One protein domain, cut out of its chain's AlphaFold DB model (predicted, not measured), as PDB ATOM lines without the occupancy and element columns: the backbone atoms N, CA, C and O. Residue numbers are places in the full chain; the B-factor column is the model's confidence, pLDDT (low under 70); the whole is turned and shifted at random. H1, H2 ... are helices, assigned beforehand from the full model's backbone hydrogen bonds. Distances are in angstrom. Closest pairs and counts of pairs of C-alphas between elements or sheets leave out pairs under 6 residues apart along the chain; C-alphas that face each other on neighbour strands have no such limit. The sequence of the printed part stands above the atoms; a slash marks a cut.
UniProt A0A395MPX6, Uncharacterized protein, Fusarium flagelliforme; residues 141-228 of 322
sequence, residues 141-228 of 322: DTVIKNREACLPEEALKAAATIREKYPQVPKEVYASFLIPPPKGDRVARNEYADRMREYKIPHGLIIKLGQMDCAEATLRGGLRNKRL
ATOM      1  N   ASP A 141     214.903 213.989 108.007       75.12
ATOM      2  CA  ASP A 141     216.031 213.889 107.082       75.12
ATOM      3  C   ASP A 141     215.692 213.224 105.720       75.12
ATOM      4  O   ASP A 141     216.266 213.620 104.704       75.12
ATOM      5  N   THR A 142     214.763 212.259 105.636       76.31
ATOM      6  CA  THR A 142     214.316 211.680 104.346       76.31
ATOM      7  C   THR A 142     213.416 212.648 103.583       76.31
ATOM      8  O   THR A 142     213.566 212.808 102.371       76.31
ATOM      9  N   VAL A 143     212.550 213.374 104.294       78.00
ATOM     10  CA  VAL A 143     211.706 214.434 103.725       78.00
ATOM     11  C   VAL A 143     212.564 215.560 103.147       78.00
ATOM     12  O   VAL A 143     212.291 216.037 102.046       78.00
ATOM     13  N   ILE A 144     213.623 215.960 103.856       79.75
ATOM     14  CA  ILE A 144     214.588 216.955 103.372       79.75
ATOM     15  C   ILE A 144     215.259 216.475 102.084       79.75
ATOM     16  O   ILE A 144     215.234 217.203 101.096       79.75
ATOM     17  N   LYS A 145     215.792 215.246 102.058       81.06
ATOM     18  CA  LYS A 145     216.463 214.691 100.869       81.06
ATOM     19  C   LYS A 145     215.544 214.639  99.648       81.06
ATOM     20  O   LYS A 145     215.950 215.048  98.565       81.06
ATOM     21  N   ASN A 146     214.302 214.190  99.828       80.06
ATOM     22  CA  ASN A 146     213.324 214.123  98.742       80.06
ATOM     23  C   ASN A 146     212.971 215.518  98.208       80.06
ATOM     24  O   ASN A 146     212.825 215.699  97.004       80.06
ATOM     25  N   ARG A 147     212.875 216.523  99.088       78.31
ATOM     26  CA  ARG A 147     212.594 217.911  98.690       78.31
ATOM     27  C   ARG A 147     213.793 218.586  98.030       78.31
ATOM     28  O   ARG A 147     213.608 219.295  97.049       78.31
ATOM     29  N   GLU A 148     215.006 218.343  98.521       81.81
ATOM     30  CA  GLU A 148     216.247 218.825  97.901       81.81
ATOM     31  C   GLU A 148     216.414 218.252  96.484       81.81
ATOM     32  O   GLU A 148     216.740 218.997  95.565       81.81
ATOM     33  N   ALA A 149     216.074 216.979  96.262       76.12
ATOM     34  CA  ALA A 149     216.135 216.354  94.937       76.12
ATOM     35  C   ALA A 149     215.205 217.001  93.888       76.12
ATOM     36  O   ALA A 149     215.474 216.913  92.691       76.12
ATOM     37  N   CYS A 150     214.126 217.666  94.315       74.75
ATOM     38  CA  CYS A 150     213.183 218.351  93.427       74.75
ATOM     39  C   CYS A 150     213.520 219.834  93.188       74.75
ATOM     40  O   CYS A 150     212.799 220.512  92.451       74.75
ATOM     41  N   LEU A 151     214.577 220.363  93.814       79.19
ATOM     42  CA  LEU A 151     214.977 221.762  93.678       79.19
ATOM     43  C   LEU A 151     215.994 221.957  92.533       79.19
ATOM     44  O   LEU A 151     216.865 221.119  92.317       79.19
ATOM     45  N   PRO A 152     215.935 223.090  91.812       81.19
ATOM     46  CA  PRO A 152     216.937 223.470  90.828       81.19
ATOM     47  C   PRO A 152     218.275 223.785  91.510       81.19
ATOM     48  O   PRO A 152     218.328 224.168  92.681       81.19
ATOM     49  N   GLU A 153     219.361 223.692  90.743       79.19
ATOM     50  CA  GLU A 153     220.743 223.806  91.232       79.19
ATOM     51  C   GLU A 153     221.015 225.098  92.032       79.19
ATOM     52  O   GLU A 153     221.737 225.093  93.031       79.19
ATOM     53  N   GLU A 154     220.398 226.217  91.644       81.00
ATOM     54  CA  GLU A 154     220.537 227.496  92.352       81.00
ATOM     55  C   GLU A 154     219.883 227.491  93.741       81.00
ATOM     56  O   GLU A 154     220.437 228.044  94.698       81.00
ATOM     57  N   ALA A 155     218.722 226.844  93.862       80.31
ATOM     58  CA  ALA A 155     218.009 226.702  95.125       80.31
ATOM     59  C   ALA A 155     218.718 225.695  96.040       80.31
ATOM     60  O   ALA A 155     218.799 225.932  97.241       80.31
ATOM     61  N   LEU A 156     219.320 224.642  95.478       82.94
ATOM     62  CA  LEU A 156     220.167 223.693  96.207       82.94
ATOM     63  C   LEU A 156     221.399 224.366  96.825       82.94
ATOM     64  O   LEU A 156     221.696 224.154  98.001       82.94
ATOM     65  N   LYS A 157     222.086 225.242  96.079       85.94
ATOM     66  CA  LYS A 157     223.212 226.034  96.611       85.94
ATOM     67  C   LYS A 157     222.770 226.947  97.758       85.94
ATOM     68  O   LYS A 157     223.475 227.069  98.762       85.94
ATOM     69  N   ALA A 158     221.596 227.572  97.639       83.62
ATOM     70  CA  ALA A 158     221.027 228.389  98.708       83.62
ATOM     71  C   ALA A 158     220.636 227.548  99.936       83.62
ATOM     72  O   ALA A 158     220.933 227.952 101.059       83.62
ATOM     73  N   ALA A 159     220.042 226.371  99.728       84.44
ATOM     74  CA  ALA A 159     219.663 225.423 100.772       84.44
ATOM     75  C   ALA A 159     220.893 224.934 101.560       84.44
ATOM     76  O   ALA A 159     220.930 225.056 102.785       84.44
ATOM     77  N   ALA A 160     221.956 224.523 100.858       85.12
ATOM     78  CA  ALA A 160     223.234 224.142 101.461       85.12
ATOM     79  C   ALA A 160     223.852 225.291 102.278       85.12
ATOM     80  O   ALA A 160     224.253 225.095 103.424       85.12
ATOM     81  N   THR A 161     223.838 226.513 101.730       84.69
ATOM     82  CA  THR A 161     224.325 227.711 102.437       84.69
ATOM     83  C   THR A 161     223.517 227.986 103.709       84.69
ATOM     84  O   THR A 161     224.082 228.393 104.723       84.69
ATOM     85  N   ILE A 162     222.195 227.781 103.669       86.19
ATOM     86  CA  ILE A 162     221.325 227.965 104.835       86.19
ATOM     87  C   ILE A 162     221.633 226.908 105.897       86.19
ATOM     88  O   ILE A 162     221.791 227.253 107.064       86.19
ATOM     89  N   ARG A 163     221.788 225.645 105.498       84.12
ATOM     90  CA  ARG A 163     222.099 224.539 106.408       84.12
ATOM     91  C   ARG A 163     223.449 224.709 107.111       84.12
ATOM     92  O   ARG A 163     223.560 224.375 108.285       84.12
ATOM     93  N   GLU A 164     224.451 225.235 106.412       86.81
ATOM     94  CA  GLU A 164     225.789 225.464 106.967       86.81
ATOM     95  C   GLU A 164     225.847 226.708 107.870       86.81
ATOM     96  O   GLU A 164     226.380 226.653 108.975       86.81
ATOM     97  N   LYS A 165     225.282 227.838 107.419       86.44
ATOM     98  CA  LYS A 165     225.410 229.130 108.122       86.44
ATOM     99  C   LYS A 165     224.342 229.383 109.183       86.44
ATOM    100  O   LYS A 165     224.518 230.290 109.994       86.44
ATOM    101  N   TYR A 166     223.242 228.629 109.170       85.69
ATOM    102  CA  TYR A 166     222.105 228.829 110.072       85.69
ATOM    103  C   TYR A 166     221.724 227.530 110.809       85.69
ATOM    104  O   TYR A 166     220.591 227.063 110.679       85.69
ATOM    105  N   PRO A 167     222.631 226.945 111.622       82.50
ATOM    106  CA  PRO A 167     222.360 225.712 112.372       82.50
ATOM    107  C   PRO A 167     221.260 225.876 113.434       82.50
ATOM    108  O   PRO A 167     220.722 224.889 113.921       82.50
ATOM    109  N   GLN A 168     220.907 227.117 113.787       83.25
ATOM    110  CA  GLN A 168     219.798 227.435 114.688       83.25
ATOM    111  C   GLN A 168     218.414 227.135 114.100       83.25
ATOM    112  O   GLN A 168     217.427 227.209 114.829       83.25
ATOM    113  N   VAL A 169     218.309 226.866 112.794       82.19
ATOM    114  CA  VAL A 169     217.040 226.494 112.160       82.19
ATOM    115  C   VAL A 169     216.763 225.020 112.472       82.19
ATOM    116  O   VAL A 169     217.537 224.160 112.045       82.19
ATOM    117  N   PRO A 170     215.665 224.684 113.176       84.06
ATOM    118  CA  PRO A 170     215.299 223.294 113.411       84.06
ATOM    119  C   PRO A 170     215.093 222.553 112.089       84.06
ATOM    120  O   PRO A 170     214.562 223.118 111.130       84.06
ATOM    121  N   LYS A 171     215.453 221.266 112.042       83.44
ATOM    122  CA  LYS A 171     215.339 220.441 110.826       83.44
ATOM    123  C   LYS A 171     213.920 220.436 110.242       83.44
ATOM    124  O   LYS A 171     213.750 220.478 109.029       83.44
ATOM    125  N   GLU A 172     212.905 220.439 111.101       80.88
ATOM    126  CA  GLU A 172     211.484 220.469 110.722       80.88
ATOM    127  C   GLU A 172     211.109 221.778 110.017       80.88
ATOM    128  O   GLU A 172     210.458 221.787 108.970       80.88
ATOM    129  N   VAL A 173     211.593 222.898 110.557       84.06
ATOM    130  CA  VAL A 173     211.379 224.230 109.991       84.06
ATOM    131  C   VAL A 173     212.140 224.369 108.674       84.06
ATOM    132  O   VAL A 173     211.579 224.853 107.691       84.06
ATOM    133  N   TYR A 174     213.370 223.858 108.608       84.75
ATOM    134  CA  TYR A 174     214.141 223.800 107.369       84.75
ATOM    135  C   TYR A 174     213.426 222.977 106.289       84.75
ATOM    136  O   TYR A 174     213.328 223.423 105.148       84.75
ATOM    137  N   ALA A 175     212.823 221.836 106.631       82.62
ATOM    138  CA  ALA A 175     212.039 221.065 105.669       82.62
ATOM    139  C   ALA A 175     210.875 221.889 105.086       82.62
ATOM    140  O   ALA A 175     210.577 221.772 103.894       82.62
ATOM    141  N   SER A 176     210.230 222.741 105.892       83.69
ATOM    142  CA  SER A 176     209.156 223.637 105.434       83.69
ATOM    143  C   SER A 176     209.645 224.749 104.494       83.69
ATOM    144  O   SER A 176     208.908 225.184 103.611       83.69
ATOM    145  N   PHE A 177     210.902 225.171 104.638       85.44
ATOM    146  CA  PHE A 177     211.548 226.175 103.793       85.44
ATOM    147  C   PHE A 177     211.849 225.677 102.384       85.44
ATOM    148  O   PHE A 177     211.903 226.477 101.455       85.44
ATOM    149  N   LEU A 178     211.994 224.368 102.200       85.44
ATOM    150  CA  LEU A 178     212.230 223.774 100.885       85.44
ATOM    151  C   LEU A 178     210.983 223.784  99.987       85.44
ATOM    152  O   LEU A 178     211.092 223.479  98.805       85.44
ATOM    153  N   ILE A 179     209.805 224.125 100.523       85.44
ATOM    154  CA  ILE A 179     208.565 224.230  99.748       85.44
ATOM    155  C   ILE A 179     208.458 225.655  99.186       85.44
ATOM    156  O   ILE A 179     208.187 226.580  99.957       85.44
ATOM    157  N   PRO A 180     208.651 225.873  97.872       84.00
ATOM    158  CA  PRO A 180     208.525 227.204  97.297       84.00
ATOM    159  C   PRO A 180     207.069 227.696  97.386       84.00
ATOM    160  O   PRO A 180     206.137 226.902  97.224       84.00
ATOM    161  N   PRO A 181     206.835 228.997  97.637       85.38
ATOM    162  CA  PRO A 181     205.487 229.551  97.636       85.38
ATOM    163  C   PRO A 181     204.861 229.497  96.228       85.38
ATOM    164  O   PRO A 181     205.579 229.594  95.227       85.38
ATOM    165  N   PRO A 182     203.522 229.399  96.122       81.19
ATOM    166  CA  PRO A 182     202.835 229.390  94.836       81.19
ATOM    167  C   PRO A 182     203.093 230.686  94.057       81.19
ATOM    168  O   PRO A 182     203.071 231.796  94.600       81.19
ATOM    169  N   LYS A 183     203.340 230.544  92.750       81.75
ATOM    170  CA  LYS A 183     203.606 231.681  91.861       81.75
ATOM    171  C   LYS A 183     202.380 232.593  91.797       81.75
ATOM    172  O   LYS A 183     201.261 232.130  91.622       81.75
ATOM    173  N   GLY A 184     202.605 233.900  91.916       73.12
ATOM    174  CA  GLY A 184     201.547 234.913  91.845       73.12
ATOM    175  C   GLY A 184     200.849 235.222  93.174       73.12
ATOM    176  O   GLY A 184     200.235 236.283  93.281       73.12
ATOM    177  N   ASP A 185     201.006 234.394  94.212       81.44
ATOM    178  CA  ASP A 185     200.429 234.692  95.524       81.44
ATOM    179  C   ASP A 185     201.353 235.589  96.362       81.44
ATOM    180  O   ASP A 185     202.395 235.194  96.898       81.44
ATOM    181  N   ARG A 186     200.942 236.852  96.498       80.31
ATOM    182  CA  ARG A 186     201.666 237.851  97.285       80.31
ATOM    183  C   ARG A 186     201.636 237.553  98.787       80.31
ATOM    184  O   ARG A 186     202.580 237.956  99.472       80.31
ATOM    185  N   VAL A 187     200.570 236.943  99.299       80.50
ATOM    186  CA  VAL A 187     200.390 236.671 100.732       80.50
ATOM    187  C   VAL A 187     201.310 235.526 101.134       80.50
ATOM    188  O   VAL A 187     202.220 235.758 101.934       80.50
ATOM    189  N   ALA A 188     201.197 234.378 100.460       80.88
ATOM    190  CA  ALA A 188     202.047 233.212 100.704       80.88
ATOM    191  C   ALA A 188     203.544 233.526 100.535       80.88
ATOM    192  O   ALA A 188     204.374 233.098 101.339       80.88
ATOM    193  N   ARG A 189     203.914 234.354  99.546       84.56
ATOM    194  CA  ARG A 189     205.305 234.814  99.377       84.56
ATOM    195  C   ARG A 189     205.813 235.609 100.581       84.56
ATOM    196  O   ARG A 189     206.954 235.430 101.004       84.56
ATOM    197  N   ASN A 190     205.000 236.523 101.111       81.94
ATOM    198  CA  ASN A 190     205.403 237.335 102.260       81.94
ATOM    199  C   ASN A 190     205.486 236.493 103.536       81.94
ATOM    200  O   ASN A 190     206.409 236.695 104.311       81.94
ATOM    201  N   GLU A 191     204.558 235.559 103.741       85.44
ATOM    202  CA  GLU A 191     204.569 234.637 104.883       85.44
ATOM    203  C   GLU A 191     205.775 233.700 104.850       85.44
ATOM    204  O   GLU A 191     206.465 233.530 105.852       85.44
ATOM    205  N   TYR A 192     206.097 233.148 103.679       87.00
ATOM    206  CA  TYR A 192     207.318 232.373 103.482       87.00
ATOM    207  C   TYR A 192     208.571 233.199 103.806       87.00
ATOM    208  O   TYR A 192     209.437 232.753 104.557       87.00
ATOM    209  N   ALA A 193     208.645 234.435 103.298       85.62
ATOM    210  CA  ALA A 193     209.765 235.320 103.586       85.62
ATOM    211  C   ALA A 193     209.845 235.717 105.069       85.62
ATOM    212  O   ALA A 193     210.947 235.921 105.566       85.62
ATOM    213  N   ASP A 194     208.718 235.843 105.770       84.25
ATOM    214  CA  ASP A 194     208.690 236.188 107.192       84.25
ATOM    215  C   ASP A 194     209.182 235.035 108.072       84.25
ATOM    216  O   ASP A 194     210.054 235.268 108.908       84.25
ATOM    217  N   ARG A 195     208.761 233.791 107.803       84.81
ATOM    218  CA  ARG A 195     209.250 232.613 108.544       84.81
ATOM    219  C   ARG A 195     210.772 232.460 108.464       84.81
ATOM    220  O   ARG A 195     211.427 232.153 109.450       84.81
ATOM    221  N   MET A 196     211.375 232.735 107.308       86.19
ATOM    222  CA  MET A 196     212.837 232.696 107.156       86.19
ATOM    223  C   MET A 196     213.557 233.875 107.827       86.19
ATOM    224  O   MET A 196     214.713 233.754 108.243       86.19
ATOM    225  N   ARG A 197     212.893 235.031 107.949       83.25
ATOM    226  CA  ARG A 197     213.454 236.215 108.625       83.25
ATOM    227  C   ARG A 197     213.549 236.040 110.128       83.25
ATOM    228  O   ARG A 197     214.444 236.640 110.719       83.25
ATOM    229  N   GLU A 198     212.671 235.248 110.735       84.81
ATOM    230  CA  GLU A 198     212.745 234.924 112.167       84.81
ATOM    231  C   GLU A 198     214.124 234.357 112.535       84.81
ATOM    232  O   GLU A 198     214.692 234.703 113.570       84.81
ATOM    233  N   TYR A 199     214.743 233.623 111.606       82.81
ATOM    234  CA  TYR A 199     216.084 233.050 111.746       82.81
ATOM    235  C   TYR A 199     217.211 233.931 111.189       82.81
ATOM    236  O   TYR A 199     218.353 233.482 111.078       82.81
ATOM    237  N   LYS A 200     216.915 235.196 110.861       83.50
ATOM    238  CA  LYS A 200     217.855 236.189 110.308       83.50
ATOM    239  C   LYS A 200     218.486 235.777 108.967       83.50
ATOM    240  O   LYS A 200     219.605 236.188 108.655       83.50
ATOM    241  N   ILE A 201     217.770 234.999 108.152       83.88
ATOM    242  CA  ILE A 201     218.229 234.609 106.812       83.88
ATOM    243  C   ILE A 201     218.121 235.821 105.857       83.88
ATOM    244  O   ILE A 201     217.081 236.487 105.820       83.88
ATOM    245  N   PRO A 202     219.167 236.145 105.072       83.50
ATOM    246  CA  PRO A 202     219.180 237.287 104.163       83.50
ATOM    247  C   PRO A 202     218.239 237.077 102.974       83.50
ATOM    248  O   PRO A 202     218.098 235.975 102.443       83.50
ATOM    249  N   HIS A 203     217.640 238.167 102.495       84.62
ATOM    250  CA  HIS A 203     216.628 238.135 101.437       84.62
ATOM    251  C   HIS A 203     217.119 237.517 100.124       84.62
ATOM    252  O   HIS A 203     216.341 236.845  99.454       84.62
ATOM    253  N   GLY A 204     218.397 237.689  99.774       81.75
ATOM    254  CA  GLY A 204     218.977 237.055  98.589       81.75
ATOM    255  C   GLY A 204     218.921 235.522  98.626       81.75
ATOM    256  O   GLY A 204     218.671 234.903  97.596       81.75
ATOM    257  N   LEU A 205     219.086 234.902  99.801       84.75
ATOM    258  CA  LEU A 205     218.961 233.446  99.955       84.75
ATOM    259  C   LEU A 205     217.496 233.003  99.937       84.75
ATOM    260  O   LEU A 205     217.176 231.999  99.310       84.75
ATOM    261  N   ILE A 206     216.606 233.788 100.550       86.19
ATOM    262  CA  ILE A 206     215.154 233.543 100.549       86.19
ATOM    263  C   ILE A 206     214.604 233.514  99.115       86.19
ATOM    264  O   ILE A 206     213.813 232.642  98.772       86.19
ATOM    265  N   ILE A 207     215.038 234.457  98.271       85.81
ATOM    266  CA  ILE A 207     214.609 234.558  96.869       85.81
ATOM    267  C   ILE A 207     215.066 233.337  96.071       85.81
ATOM    268  O   ILE A 207     214.256 232.739  95.366       85.81
ATOM    269  N   LYS A 208     216.342 232.956  96.214       86.38
ATOM    270  CA  LYS A 208     216.926 231.807  95.510       86.38
ATOM    271  C   LYS A 208     216.289 230.488  95.943       86.38
ATOM    272  O   LYS A 208     215.961 229.670  95.093       86.38
ATOM    273  N   LEU A 209     216.070 230.303  97.245       86.50
ATOM    274  CA  LEU A 209     215.472 229.082  97.780       86.50
ATOM    275  C   LEU A 209     213.988 228.956  97.404       86.50
ATOM    276  O   LEU A 209     213.556 227.911  96.932       86.50
ATOM    277  N   GLY A 210     213.225 230.042  97.546       83.06
ATOM    278  CA  GLY A 210     211.802 230.078  97.211       83.06
ATOM    279  C   GLY A 210     211.506 230.244  95.719       83.06
ATOM    280  O   GLY A 210     210.343 230.435  95.375       83.06
ATOM    281  N   GLN A 211     212.531 230.236  94.853       84.56
ATOM    282  CA  GLN A 211     212.421 230.466  93.404       84.56
ATOM    283  C   GLN A 211     211.549 231.684  93.062       84.56
ATOM    284  O   GLN A 211     210.701 231.657  92.166       84.56
ATOM    285  N   MET A 212     211.704 232.753  93.839       83.44
ATOM    286  CA  MET A 212     210.830 233.909  93.727       83.44
ATOM    287  C   MET A 212     211.289 234.802  92.583       83.44
ATOM    288  O   MET A 212     212.406 235.311  92.603       83.44
ATOM    289  N   ASP A 213     210.390 235.108  91.655       80.00
ATOM    290  CA  ASP A 213     210.627 236.142  90.650       80.00
ATOM    291  C   ASP A 213     210.348 237.532  91.245       80.00
ATOM    292  O   ASP A 213     209.323 238.175  91.005       80.00
ATOM    293  N   CYS A 214     211.190 237.951  92.193       75.25
ATOM    294  CA  CYS A 214     211.080 239.274  92.787       75.25
ATOM    295  C   CYS A 214     212.429 239.825  93.235       75.25
ATOM    296  O   CYS A 214     213.265 239.122  93.798       75.25
ATOM    297  N   ALA A 215     212.615 241.131  93.042       78.88
ATOM    298  CA  ALA A 215     213.792 241.823  93.540       78.88
ATOM    299  C   ALA A 215     213.818 241.849  95.076       78.88
ATOM    300  O   ALA A 215     212.783 242.011  95.729       78.88
ATOM    301  N   GLU A 216     215.015 241.840  95.659       76.88
ATOM    302  CA  GLU A 216     215.229 241.990  97.104       76.88
ATOM    303  C   GLU A 216     214.581 243.262  97.680       76.88
ATOM    304  O   GLU A 216     214.056 243.266  98.797       76.88
ATOM    305  N   ALA A 217     214.545 244.344  96.897       69.81
ATOM    306  CA  ALA A 217     213.833 245.572  97.248       69.81
ATOM    307  C   ALA A 217     212.337 245.333  97.533       69.81
ATOM    308  O   ALA A 217     211.773 245.975  98.419       69.81
ATOM    309  N   THR A 218     211.710 244.374  96.851       77.19
ATOM    310  CA  THR A 218     210.296 244.010  97.031       77.19
ATOM    311  C   THR A 218     210.062 243.349  98.383       77.19
ATOM    312  O   THR A 218     209.112 243.702  99.085       77.19
ATOM    313  N   LEU A 219     210.946 242.435  98.791       76.75
ATOM    314  CA  LEU A 219     210.866 241.778 100.097       76.75
ATOM    315  C   LEU A 219     211.142 242.761 101.240       76.75
ATOM    316  O   LEU A 219     210.391 242.771 102.224       76.75
ATOM    317  N   ARG A 220     212.143 243.638 101.083       73.25
ATOM    318  CA  ARG A 220     212.415 244.743 102.020       73.25
ATOM    319  C   ARG A 220     211.228 245.702 102.122       73.25
ATOM    320  O   ARG A 220     210.801 246.059 103.219       73.25
ATOM    321  N   GLY A 221     210.641 246.064 100.982       68.19
ATOM    322  CA  GLY A 221     209.434 246.881 100.900       68.19
ATOM    323  C   GLY A 221     208.239 246.224 101.589       68.19
ATOM    324  O   GLY A 221     207.516 246.897 102.316       68.19
ATOM    325  N   GLY A 222     208.056 244.909 101.437       68.69
ATOM    326  CA  GLY A 222     207.032 244.131 102.141       68.69
ATOM    327  C   GLY A 222     207.154 244.224 103.664       68.69
ATOM    328  O   GLY A 222     206.170 244.536 104.332       68.69
ATOM    329  N   LEU A 223     208.368 244.055 104.202       66.50
ATOM    330  CA  LEU A 223     208.642 244.193 105.640       66.50
ATOM    331  C   LEU A 223     208.317 245.601 106.145       66.50
ATOM    332  O   LEU A 223     207.596 245.784 107.126       66.50
ATOM    333  N   ARG A 224     208.821 246.611 105.433       58.56
ATOM    334  CA  ARG A 224     208.572 248.017 105.750       58.56
ATOM    335  C   ARG A 224     207.085 248.359 105.676       58.56
ATOM    336  O   ARG A 224     206.593 249.170 106.458       58.56
ATOM    337  N   ASN A 225     206.362 247.720 104.759       59.28
ATOM    338  CA  ASN A 225     204.935 247.918 104.597       59.28
ATOM    339  C   ASN A 225     204.106 247.292 105.728       59.28
ATOM    340  O   ASN A 225     203.054 247.835 106.054       59.28
ATOM    341  N   LYS A 226     204.573 246.205 106.352       63.56
ATOM    342  CA  LYS A 226     203.898 245.588 107.505       63.56
ATOM    343  C   LYS A 226     204.080 246.378 108.808       63.56
ATOM    344  O   LYS A 226     203.168 246.401 109.620       63.56
ATOM    345  N   ARG A 227     205.225 247.045 109.006       61.06
ATOM    346  CA  ARG A 227     205.568 247.688 110.294       61.06
ATOM    347  C   ARG A 227     204.917 249.052 110.548       61.06
ATOM    348  O   ARG A 227     204.816 249.448 111.699       61.06
ATOM    349  N   LEU A 228     204.496 249.782 109.510       54.22
ATOM    350  CA  LEU A 228     203.913 251.127 109.648       54.22
ATOM    351  C   LEU A 228     202.827 251.372 108.585       54.22
ATOM    352  O   LEU A 228     202.946 250.851 107.471       54.22
TER     353      LEU A 228
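What this domain is: This is residues 141 to 228 of the 322 residues of an uncharacterized protein of Fusarium flagelliforme (UniProt A0A395MPX6). Short H5 sits between the longest helices, H2 and H4, in an elongated body with H1, packed on H3, at one end and H6 at the other. The printed part has 88 residues, with six named helices, H1 to H6, and no named strand: all helix, mostly crossed. It is compact, with a radius of gyration of the C-alphas of 12.5 A and spans of 40 by 26 by 17 A.

Where its parts are: H2, residues 153 to 165, measures 18.3 A from C-alpha 153 at (220.743, 223.806, 91.232); H4, 186 to 198, 18.8 A. H5 is 203 to 209, H3 171 to 177, H1 141 to 149. H6, 216 to 227, ends with C-alpha 227 at (205.568, 247.688, 110.294).

How they stand to each other: H5, the hub, touches H2 at a steep tilt of 56 degrees, closest C-alphas Ala 155 and Leu 209, 4.4 A. H5 touches H6, closest C-alphas His 203 and Glu 216, 6.0 A. In all six helices every O i to N i+4 pair is within hydrogen-bond range.

The domain as a whole: The printed part has no cut and no long link. Residues 217 and 221 to 228 have pLDDT under 70.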